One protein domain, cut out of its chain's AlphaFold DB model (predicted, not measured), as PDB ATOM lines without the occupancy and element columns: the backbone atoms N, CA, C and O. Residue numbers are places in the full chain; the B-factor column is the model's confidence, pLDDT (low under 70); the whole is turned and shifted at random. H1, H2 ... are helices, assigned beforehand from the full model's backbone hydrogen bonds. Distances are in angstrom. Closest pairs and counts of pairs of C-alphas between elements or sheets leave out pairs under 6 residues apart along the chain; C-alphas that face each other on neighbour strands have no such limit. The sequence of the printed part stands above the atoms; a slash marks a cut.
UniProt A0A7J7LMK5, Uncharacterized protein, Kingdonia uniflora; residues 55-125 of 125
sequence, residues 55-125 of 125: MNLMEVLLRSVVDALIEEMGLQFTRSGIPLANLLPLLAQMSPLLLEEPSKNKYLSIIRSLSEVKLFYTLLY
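What this domain is: This is residues 55 to 125 of the 125 residues of an uncharacterized protein of Kingdonia uniflora (UniProt A0A7J7LMK5). A loose, open chain of helices: H3 packs on H1, H4 meets H1 at residue 57, and H2 slants away, its last turns near H1 and H3. Residues 76 to 86 stick out. The printed part has 71 residues with four helices, H1 to H4, all helix, loose (radius of gyration of the C-alphas 15.0 A), spanning 48 by 28 by 16 A.

Where its parts are: H1, residues 55 to 72, 25.6 A, begins at C-alpha 55 (-14.272, 7.170, 46.251). H2 is residues 84 to 98, 20.5 A; H3 106 to 113, 10.6 A; H4 115 to 124, 14.3 A, ending at C-alpha 124 (-11.578, 4.445, 59.864).

How they stand to each other: H1, with residues 61 to 68 alone, touches H3, opposite ways at a steep tilt of 39 degrees; the closest C-alphas, Val 65 and Tyr 107, are 5.9 A apart. H1 and H4 only just touch, with 3 pairs of C-alphas within 8 A, closest Leu 57 and Glu 116, 6.6 A. H2 and H4 are apart. Each O i to N i+4 pair is within hydrogen-bond range in H1, H3 and H4, 7 of 11 in H2.

The domain as a whole: The printed part has no cut. The link H1 to H2 is long; pLDDT is under 70 at residues 76, 77 and 79.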
ATOM      1  N   MET A  55     -14.066   6.586  47.580       90.31
ATOM      2  CA  MET A  55     -14.272   7.170  46.251       90.31
ATOM      3  C   MET A  55     -15.118   8.444  46.302       90.31
ATOM      4  O   MET A  55     -14.732   9.447  45.702       90.31
ATOM      5  N   ASN A  56     -16.220   8.434  47.054       92.00
ATOM      6  CA  ASN A  56     -17.063   9.613  47.251       92.00
ATOM      7  C   ASN A  56     -16.270  10.744  47.915       92.00
ATOM      8  O   ASN A  56     -16.364  11.899  47.500       92.00
ATOM      9  N   LEU A  57     -15.435  10.411  48.905       93.56
ATOM     10  CA  LEU A  57     -14.523  11.375  49.511       93.56
ATOM     11  C   LEU A  57     -13.558  11.959  48.472       93.56
ATOM     12  O   LEU A  57     -13.403  13.176  48.405       93.56
ATOM     13  N   MET A  58     -12.927  11.120  47.645       92.12
ATOM     14  CA  MET A  58     -12.004  11.587  46.608       92.12
ATOM     15  C   MET A  58     -12.672  12.489  45.574       92.12
ATOM     16  O   MET A  58     -12.050  13.459  45.140       92.12
ATOM     17  N   GLU A  59     -13.926  12.227  45.211       93.44
ATOM     18  CA  GLU A  59     -14.681  13.110  44.322       93.44
ATOM     19  C   GLU A  59     -14.872  14.502  44.942       93.44
ATOM     20  O   GLU A  59     -14.606  15.509  44.282       93.44
ATOM     21  N   VAL A  60     -15.273  14.566  46.218       94.88
ATOM     22  CA  VAL A  60     -15.436  15.835  46.948       94.88
ATOM     23  C   VAL A  60     -14.107  16.583  47.033       94.88
ATOM     24  O   VAL A  60     -14.042  17.762  46.690       94.88
ATOM     25  N   LEU A  61     -13.032  15.891  47.421       94.44
ATOM     26  CA  LEU A  61     -11.698  16.476  47.544       94.44
ATOM     27  C   LEU A  61     -11.198  17.048  46.218       94.44
ATOM     28  O   LEU A  61     -10.739  18.192  46.165       94.44
ATOM     29  N   LEU A  62     -11.292  16.258  45.146       93.94
ATOM     30  CA  LEU A  62     -10.828  16.668  43.830       93.94
ATOM     31  C   LEU A  62     -11.635  17.862  43.322       93.94
ATOM     32  O   LEU A  62     -11.046  18.815  42.814       93.94
ATOM     33  N   ARG A  63     -12.959  17.846  43.512       95.44
ATOM     34  CA  ARG A  63     -13.826  18.968  43.150       95.44
ATOM     35  C   ARG A  63     -13.432  20.240  43.895       95.44
ATOM     36  O   ARG A  63     -13.183  21.245  43.243       95.44
ATOM     37  N   SER A  64     -13.271  20.190  45.218       95.31
ATOM     38  CA  SER A  64     -12.877  21.369  46.004       95.31
ATOM     39  C   SER A  64     -11.525  21.949  45.580       95.31
ATOM     40  O   SER A  64     -11.362  23.168  45.530       95.31
ATOM     41  N   VAL A  65     -10.549  21.096  45.254       94.12
ATOM     42  CA  VAL A  65      -9.238  21.550  44.766       94.12
ATOM     43  C   VAL A  65      -9.346  22.165  43.372       94.12
ATOM     44  O   VAL A  65      -8.748  23.211  43.127       94.12
ATOM     45  N   VAL A  66     -10.101  21.540  42.465       92.94
ATOM     46  CA  VAL A  66     -10.302  22.037  41.096       92.94
ATOM     47  C   VAL A  66     -11.071  23.358  41.092       92.94
ATOM     48  O   VAL A  66     -10.682  24.266  40.362       92.94
ATOM     49  N   ASP A  67     -12.096  23.507  41.928       92.94
ATOM     50  CA  ASP A  67     -12.853  24.753  42.051       92.94
ATOM     51  C   ASP A  67     -11.931  25.898  42.505       92.94
ATOM     52  O   ASP A  67     -11.843  26.930  41.839       92.94
ATOM     53  N   ALA A  68     -11.126  25.673  43.550       92.56
ATOM     54  CA  ALA A  68     -10.144  26.653  44.024       92.56
ATOM     55  C   ALA A  68      -9.039  26.960  42.996       92.56
ATOM     56  O   ALA A  68      -8.486  28.062  42.967       92.56
ATOM     57  N   LEU A  69      -8.690  25.982  42.159       91.69
ATOM     58  CA  LEU A  69      -7.731  26.148  41.072       91.69
ATOM     59  C   LEU A  69      -8.313  27.025  39.950       91.69
ATOM     60  O   LEU A  69      -7.623  27.908  39.447       91.69
ATOM     61  N   ILE A  70      -9.579  26.817  39.578       89.06
ATOM     62  CA  ILE A  70     -10.279  27.623  38.566       89.06
ATOM     63  C   ILE A  70     -10.451  29.069  39.046       89.06
ATOM     64  O   ILE A  70     -10.248  29.998  38.259       89.06
ATOM     65  N   GLU A  71     -10.784  29.261  40.325       89.62
ATOM     66  CA  GLU A  71     -10.862  30.587  40.946       89.62
ATOM     67  C   GLU A  71      -9.517  31.322  40.874       89.62
ATOM     68  O   GLU A  71      -9.473  32.479  40.454       89.62
ATOM     69  N   GLU A  72      -8.412  30.640  41.195       88.44
ATOM     70  CA  GLU A  72      -7.060  31.214  41.126       88.44
ATOM     71  C   GLU A  72      -6.647  31.572  39.694       88.44
ATOM     72  O   GLU A  72      -5.986  32.580  39.456       88.44
ATOM     73  N   MET A  73      -7.063  30.768  38.716       86.25
ATOM     74  CA  MET A  73      -6.818  31.060  37.305       86.25
ATOM     75  C   MET A  73      -7.604  32.281  36.802       86.25
ATOM     76  O   MET A  73      -7.324  32.764  35.702       86.25
ATOM     77  N   GLY A  74      -8.592  32.774  37.559       82.50
ATOM     78  CA  GLY A  74      -9.393  33.942  37.190       82.50
ATOM     79  C   GLY A  74     -10.144  33.768  35.866       82.50
ATOM     80  O   GLY A  74     -10.404  34.750  35.165       82.50
ATOM     81  N   LEU A  75     -10.453  32.523  35.482       78.56
ATOM     82  CA  LEU A  75     -11.030  32.209  34.178       78.56
ATOM     83  C   LEU A  75     -12.458  32.746  34.078       78.56
ATOM     84  O   LEU A  75     -13.398  32.200  34.648       78.56
ATOM     85  N   GLN A  76     -12.633  33.792  33.277       67.50
ATOM     86  CA  GLN A  76     -13.949  34.245  32.842       67.50
ATOM     87  C   GLN A  76     -14.316  33.499  31.561       67.50
ATOM     88  O   GLN A  76     -13.972  33.913  30.451       67.50
ATOM     89  N   PHE A  77     -14.989  32.360  31.713       68.81
ATOM     90  CA  PHE A  77     -15.496  31.602  30.575       68.81
ATOM     91  C   PHE A  77     -16.585  32.414  29.865       68.81
ATOM     92  O   PHE A  77     -17.714  32.542  30.340       68.81
ATOM     93  N   THR A  78     -16.255  32.989  28.711       70.69
ATOM     94  CA  THR A  78     -17.245  33.637  27.847       70.69
ATOM     95  C   THR A  78     -18.047  32.577  27.087       70.69
ATOM     96  O   THR A  78     -17.619  31.432  26.940       70.69
ATOM     97  N   ARG A  79     -19.211  32.951  26.534       68.88
ATOM     98  CA  ARG A  79     -20.036  32.044  25.705       68.88
ATOM     99  C   ARG A  79     -19.301  31.482  24.476       68.88
ATOM    100  O   ARG A  79     -19.753  30.489  23.921       68.88
ATOM    101  N   SER A  80     -18.193  32.098  24.057       76.94
ATOM    102  CA  SER A  80     -17.332  31.625  22.963       76.94
ATOM    103  C   SER A  80     -16.201  30.691  23.418       76.94
ATOM    104  O   SER A  80     -15.440  30.218  22.578       76.94
ATOM    105  N   GLY A  81     -16.070  30.433  24.722       80.81
ATOM    106  CA  GLY A  81     -14.978  29.650  25.298       80.81
ATOM    107  C   GLY A  81     -13.636  30.390  25.326       80.81
ATOM    108  O   GLY A  81     -13.533  31.563  24.960       80.81
ATOM    109  N   ILE A  82     -12.598  29.684  25.781       83.25
ATOM    110  CA  ILE A  82     -11.219  30.179  25.877       83.25
ATOM    111  C   ILE A  82     -10.351  29.368  24.906       83.25
ATOM    112  O   ILE A  82     -10.386  28.136  24.961       83.25
ATOM    113  N   PRO A  83      -9.564  30.008  24.020       86.75
ATOM    114  CA  PRO A  83      -8.652  29.290  23.138       86.75
ATOM    115  C   PRO A  83      -7.648  28.459  23.940       86.75
ATOM    116  O   PRO A  83      -6.988  28.976  24.841       86.75
ATOM    117  N   LEU A  84      -7.470  27.187  23.573       85.25
ATOM    118  CA  LEU A  84      -6.556  26.279  24.275       85.25
ATOM    119  C   LEU A  84      -5.110  26.807  24.314       85.25
ATOM    120  O   LEU A  84      -4.412  26.618  25.306       85.25
ATOM    121  N   ALA A  85      -4.691  27.531  23.271       89.19
ATOM    122  CA  ALA A  85      -3.387  28.191  23.202       89.19
ATOM    123  C   ALA A  85      -3.150  29.198  24.345       89.19
ATOM    124  O   ALA A  85      -2.010  29.386  24.756       89.19
ATOM    125  N   ASN A  86      -4.214  29.799  24.886       84.25
ATOM    126  CA  ASN A  86      -4.140  30.718  26.022       84.25
ATOM    127  C   ASN A  86      -4.279  29.986  27.365       84.25
ATOM    128  O   ASN A  86      -3.780  30.463  28.381       84.25
ATOM    129  N   LEU A  87      -4.939  28.824  27.374       86.81
ATOM    130  CA  LEU A  87      -5.159  28.028  28.580       86.81
ATOM    131  C   LEU A  87      -3.922  27.207  28.973       86.81
ATOM    132  O   LEU A  87      -3.595  27.124  30.150       86.81
ATOM    133  N   LEU A  88      -3.208  26.625  28.004       88.69
ATOM    134  CA  LEU A  88      -2.029  25.787  28.267       88.69
ATOM    135  C   LEU A  88      -0.930  26.506  29.074       88.69
ATOM    136  O   LEU A  88      -0.476  25.939  30.071       88.69
ATOM    137  N   PRO A  89      -0.515  27.743  28.728       88.81
ATOM    138  CA  PRO A  89       0.472  28.479  29.516       88.81
ATOM    139  C   PRO A  89      -0.017  28.818  30.926       88.81
ATOM    140  O   PRO A  89       0.789  28.900  31.852       88.81
ATOM    141  N   LEU A  90      -1.324  29.023  31.098       87.44
ATOM    142  CA  LEU A  90      -1.922  29.297  32.401       87.44
ATOM    143  C   LEU A  90      -1.920  28.040  33.280       87.44
ATOM    144  O   LEU A  90      -1.464  28.091  34.415       87.44
ATOM    145  N   LEU A  91      -2.333  26.893  32.732       88.31
ATOM    146  CA  LEU A  91      -2.250  25.597  33.414       88.31
ATOM    147  C   LEU A  91      -0.806  25.271  33.827       88.31
ATOM    148  O   LEU A  91      -0.564  24.827  34.947       88.31
ATOM    149  N   ALA A  92       0.163  25.538  32.945       90.25
ATOM    150  CA  ALA A  92       1.578  25.313  33.230       90.25
ATOM    151  C   ALA A  92       2.085  26.154  34.415       90.25
ATOM    152  O   ALA A  92       2.866  25.652  35.222       90.25
ATOM    153  N   GLN A  93       1.607  27.395  34.562       89.75
ATOM    154  CA  GLN A  93       1.941  28.263  35.702       89.75
ATOM    155  C   GLN A  93       1.342  27.783  37.027       89.75
ATOM    156  O   GLN A  93       1.870  28.106  38.087       89.75
ATOM    157  N   MET A  94       0.269  26.997  36.979       89.19
ATOM    158  CA  MET A  94      -0.425  26.524  38.176       89.19
ATOM    159  C   MET A  94       0.170  25.228  38.733       89.19
ATOM    160  O   MET A  94       0.042  24.954  39.924       89.19
ATOM    161  N   SER A  95       0.867  24.448  37.899       88.25
ATOM    162  CA  SER A  95       1.519  23.198  38.312       88.25
ATOM    163  C   SER A  95       2.473  23.374  39.512       88.25
ATOM    164  O   SER A  95       2.317  22.644  40.491       88.25
ATOM    165  N   PRO A  96       3.384  24.372  39.539       89.69
ATOM    166  CA  PRO A  96       4.225  24.622  40.710       89.69
ATOM    167  C   PRO A  96       3.437  24.897  41.996       89.69
ATOM    168  O   PRO A  96       3.843  24.424  43.052       89.69
ATOM    169  N   LEU A  97       2.297  25.594  41.908       89.25
ATOM    170  CA  LEU A  97       1.455  25.924  43.065       89.25
ATOM    171  C   LEU A  97       0.828  24.669  43.693       89.25
ATOM    172  O   LEU A  97       0.645  24.594  44.907       89.25
ATOM    173  N   LEU A  98       0.505  23.665  42.869       88.38
ATOM    174  CA  LEU A  98      -0.006  22.370  43.331       88.38
ATOM    175  C   LEU A  98       1.076  21.532  44.026       88.38
ATOM    176  O   LEU A  98       0.750  20.683  44.855       88.38
ATOM    177  N   LEU A  99       2.346  21.774  43.696       88.69
ATOM    178  CA  LEU A  99       3.509  21.017  44.166       88.69
ATOM    179  C   LEU A  99       4.310  21.750  45.253       88.69
ATOM    180  O   LEU A  99       5.413  21.325  45.598       88.69
ATOM    181  N   GLU A 100       3.773  22.842  45.803       91.00
ATOM    182  CA  GLU A 100       4.403  23.571  46.903       91.00
ATOM    183  C   GLU A 100       4.566  22.715  48.164       91.00
ATOM    184  O   GLU A 100       3.827  21.754  48.405       91.00
ATOM    185  N   GLU A 101       5.511  23.124  49.018       89.94
ATOM    186  CA  GLU A 101       5.727  22.520  50.331       89.94
ATOM    187  C   GLU A 101       4.415  22.440  51.133       89.94
ATOM    188  O   GLU A 101       3.637  23.401  51.139       89.94
ATOM    189  N   PRO A 102       4.177  21.359  51.902       85.44
ATOM    190  CA  PRO A 102       2.900  21.153  52.587       85.44
ATOM    191  C   PRO A 102       2.465  22.227  53.589       85.44
ATOM    192  O   PRO A 102       1.312  22.220  54.026       85.44
ATOM    193  N   SER A 103       3.385  23.100  54.004       85.50
ATOM    194  CA  SER A 103       3.136  24.244  54.885       85.50
ATOM    195  C   SER A 103       2.636  25.490  54.146       85.50
ATOM    196  O   SER A 103       2.005  26.338  54.767       85.50
ATOM    197  N   LYS A 104       2.915  25.602  52.843       88.56
ATOM    198  CA  LYS A 104       2.566  26.751  51.988       88.56
ATOM    199  C   LYS A 104       1.462  26.413  50.985       88.56
ATOM    200  O   LYS A 104       0.721  27.291  50.562       88.56
ATOM    201  N   ASN A 105       1.294  25.127  50.692       92.50
ATOM    202  CA  ASN A 105       0.316  24.632  49.741       92.50
ATOM    203  C   ASN A 105      -1.129  24.844  50.234       92.50
ATOM    204  O   ASN A 105      -1.656  24.089  51.062       92.50
ATOM    205  N   LYS A 106      -1.794  25.861  49.678       92.25
ATOM    206  CA  LYS A 106      -3.192  26.184  49.996       92.25
ATOM    207  C   LYS A 106      -4.163  25.044  49.662       92.25
ATOM    208  O   LYS A 106      -5.145  24.866  50.375       92.25
ATOM    209  N   TYR A 107      -3.876  24.236  48.641       93.62
ATOM    210  CA  TYR A 107      -4.743  23.129  48.227       93.62
ATOM    211  C   TYR A 107      -4.741  22.005  49.265       93.62
ATOM    212  O   TYR A 107      -5.793  21.461  49.589       93.62
ATOM    213  N   LEU A 108      -3.590  21.726  49.886       92.81
ATOM    214  CA  LEU A 108      -3.531  20.803  51.023       92.81
ATOM    215  C   LEU A 108      -4.266  21.346  52.254       92.81
ATOM    216  O   LEU A 108      -4.832  20.563  53.014       92.81
ATOM    217  N   SER A 109      -4.288  22.667  52.450       91.81
ATOM    218  CA  SER A 109      -5.095  23.294  53.506       91.81
ATOM    219  C   SER A 109      -6.597  23.093  53.268       91.81
ATOM    220  O   SER A 109      -7.308  22.714  54.195       91.81
ATOM    221  N   ILE A 110      -7.058  23.256  52.020       93.38
ATOM    222  CA  ILE A 110      -8.449  22.987  51.613       93.38
ATOM    223  C   ILE A 110      -8.813  21.529  51.898       93.38
ATOM    224  O   ILE A 110      -9.800  21.264  52.572       93.38
ATOM    225  N   ILE A 111      -7.984  20.579  51.461       92.81
ATOM    226  CA  ILE A 111      -8.215  19.149  51.713       92.81
ATOM    227  C   ILE A 111      -8.328  18.876  53.220       92.81
ATOM    228  O   ILE A 111      -9.244  18.191  53.662       92.81
ATOM    229  N   ARG A 112      -7.422  19.432  54.034       90.88
ATOM    230  CA  ARG A 112      -7.402  19.207  55.491       90.88
ATOM    231  C   ARG A 112      -8.582  19.831  56.234       90.88
ATOM    232  O   ARG A 112      -8.903  19.362  57.324       90.88
ATOM    233  N   SER A 113      -9.175  20.900  55.706       92.88
ATOM    234  CA  SER A 113     -10.271  21.614  56.368       92.88
ATOM    235  C   SER A 113     -11.651  21.022  56.075       92.88
ATOM    236  O   SER A 113     -12.605  21.348  56.784       92.88
ATOM    237  N   LEU A 114     -11.763  20.132  55.081       94.56
ATOM    238  CA  LEU A 114     -13.022  19.490  54.715       94.56
ATOM    239  C   LEU A 114     -13.538  18.565  55.823       94.56
ATOM    240  O   LEU A 114     -12.822  17.741  56.401       94.56
ATOM    241  N   SER A 115     -14.832  18.695  56.108       93.94
ATOM    242  CA  SER A 115     -15.507  17.946  57.169       93.94
ATOM    243  C   SER A 115     -15.585  16.448  56.866       93.94
ATOM    244  O   SER A 115     -15.461  15.618  57.763       93.94
ATOM    245  N   GLU A 116     -15.707  16.120  55.585       93.62
ATOM    246  CA  GLU A 116     -15.792  14.794  54.993       93.62
ATOM    247  C   GLU A 116     -14.513  14.006  55.261       93.62
ATOM    248  O   GLU A 116     -14.569  12.832  55.615       93.62
ATOM    249  N   VAL A 117     -13.359  14.676  55.195       93.25
ATOM    250  CA  VAL A 117     -12.059  14.081  55.516       93.25
ATOM    251  C   VAL A 117     -12.002  13.707  56.988       93.25
ATOM    252  O   VAL A 117     -11.649  12.582  57.337       93.25
ATOM    253  N   LYS A 118     -12.397  14.631  57.869       92.31
ATOM    254  CA  LYS A 118     -12.423  14.376  59.312       92.31
ATOM    255  C   LYS A 118     -13.391  13.246  59.670       92.31
ATOM    256  O   LYS A 118     -13.046  12.394  60.490       92.31
ATOM    257  N   LEU A 119     -14.580  13.236  59.069       93.38
ATOM    258  CA  LEU A 119     -15.577  12.187  59.270       93.38
ATOM    259  C   LEU A 119     -15.038  10.832  58.811       93.38
ATOM    260  O   LEU A 119     -15.087   9.877  59.578       93.38
ATOM    261  N   PHE A 120     -14.464  10.769  57.609       93.94
ATOM    262  CA  PHE A 120     -13.887   9.543  57.072       93.94
ATOM    263  C   PHE A 120     -12.790   8.980  57.984       93.94
ATOM    264  O   PHE A 120     -12.838   7.809  58.347       93.94
ATOM    265  N   TYR A 121     -11.852   9.819  58.441       90.19
ATOM    266  CA  TYR A 121     -10.828   9.382  59.396       90.19
ATOM    267  C   TYR A 121     -11.422   8.895  60.720       90.19
ATOM    268  O   TYR A 121     -10.908   7.943  61.289       90.19
ATOM    269  N   THR A 122     -12.504   9.512  61.200       93.31
ATOM    270  CA  THR A 122     -13.177   9.090  62.440       93.31
ATOM    271  C   THR A 122     -13.877   7.737  62.292       93.31
ATOM    272  O   THR A 122     -14.042   7.033  63.274       93.31
ATOM    273  N   LEU A 123     -14.319   7.373  61.086       91.31
ATOM    274  CA  LEU A 123     -14.923   6.064  60.822       91.31
ATOM    275  C   LEU A 123     -13.872   4.972  60.596       91.31
ATOM    276  O   LEU A 123     -14.153   3.797  60.817       91.31
ATOM    277  N   LEU A 124     -12.684   5.361  60.129       89.94
ATOM    278  CA  LEU A 124     -11.578   4.445  59.864       89.94
ATOM    279  C   LEU A 124     -10.806   4.050  61.138       89.94
ATOM    280  O   LEU A 124     -10.245   2.954  61.177       89.94
ATOM    281  N   TYR A 125     -10.751   4.939  62.137       83.81
ATOM    282  CA  TYR A 125     -10.046   4.768  63.417       83.81
ATOM    283  C   TYR A 125     -10.991   4.412  64.566       83.81
ATOM    284  O   TYR A 125     -10.593   3.558  65.390       83.81
TER     285      TYR A 125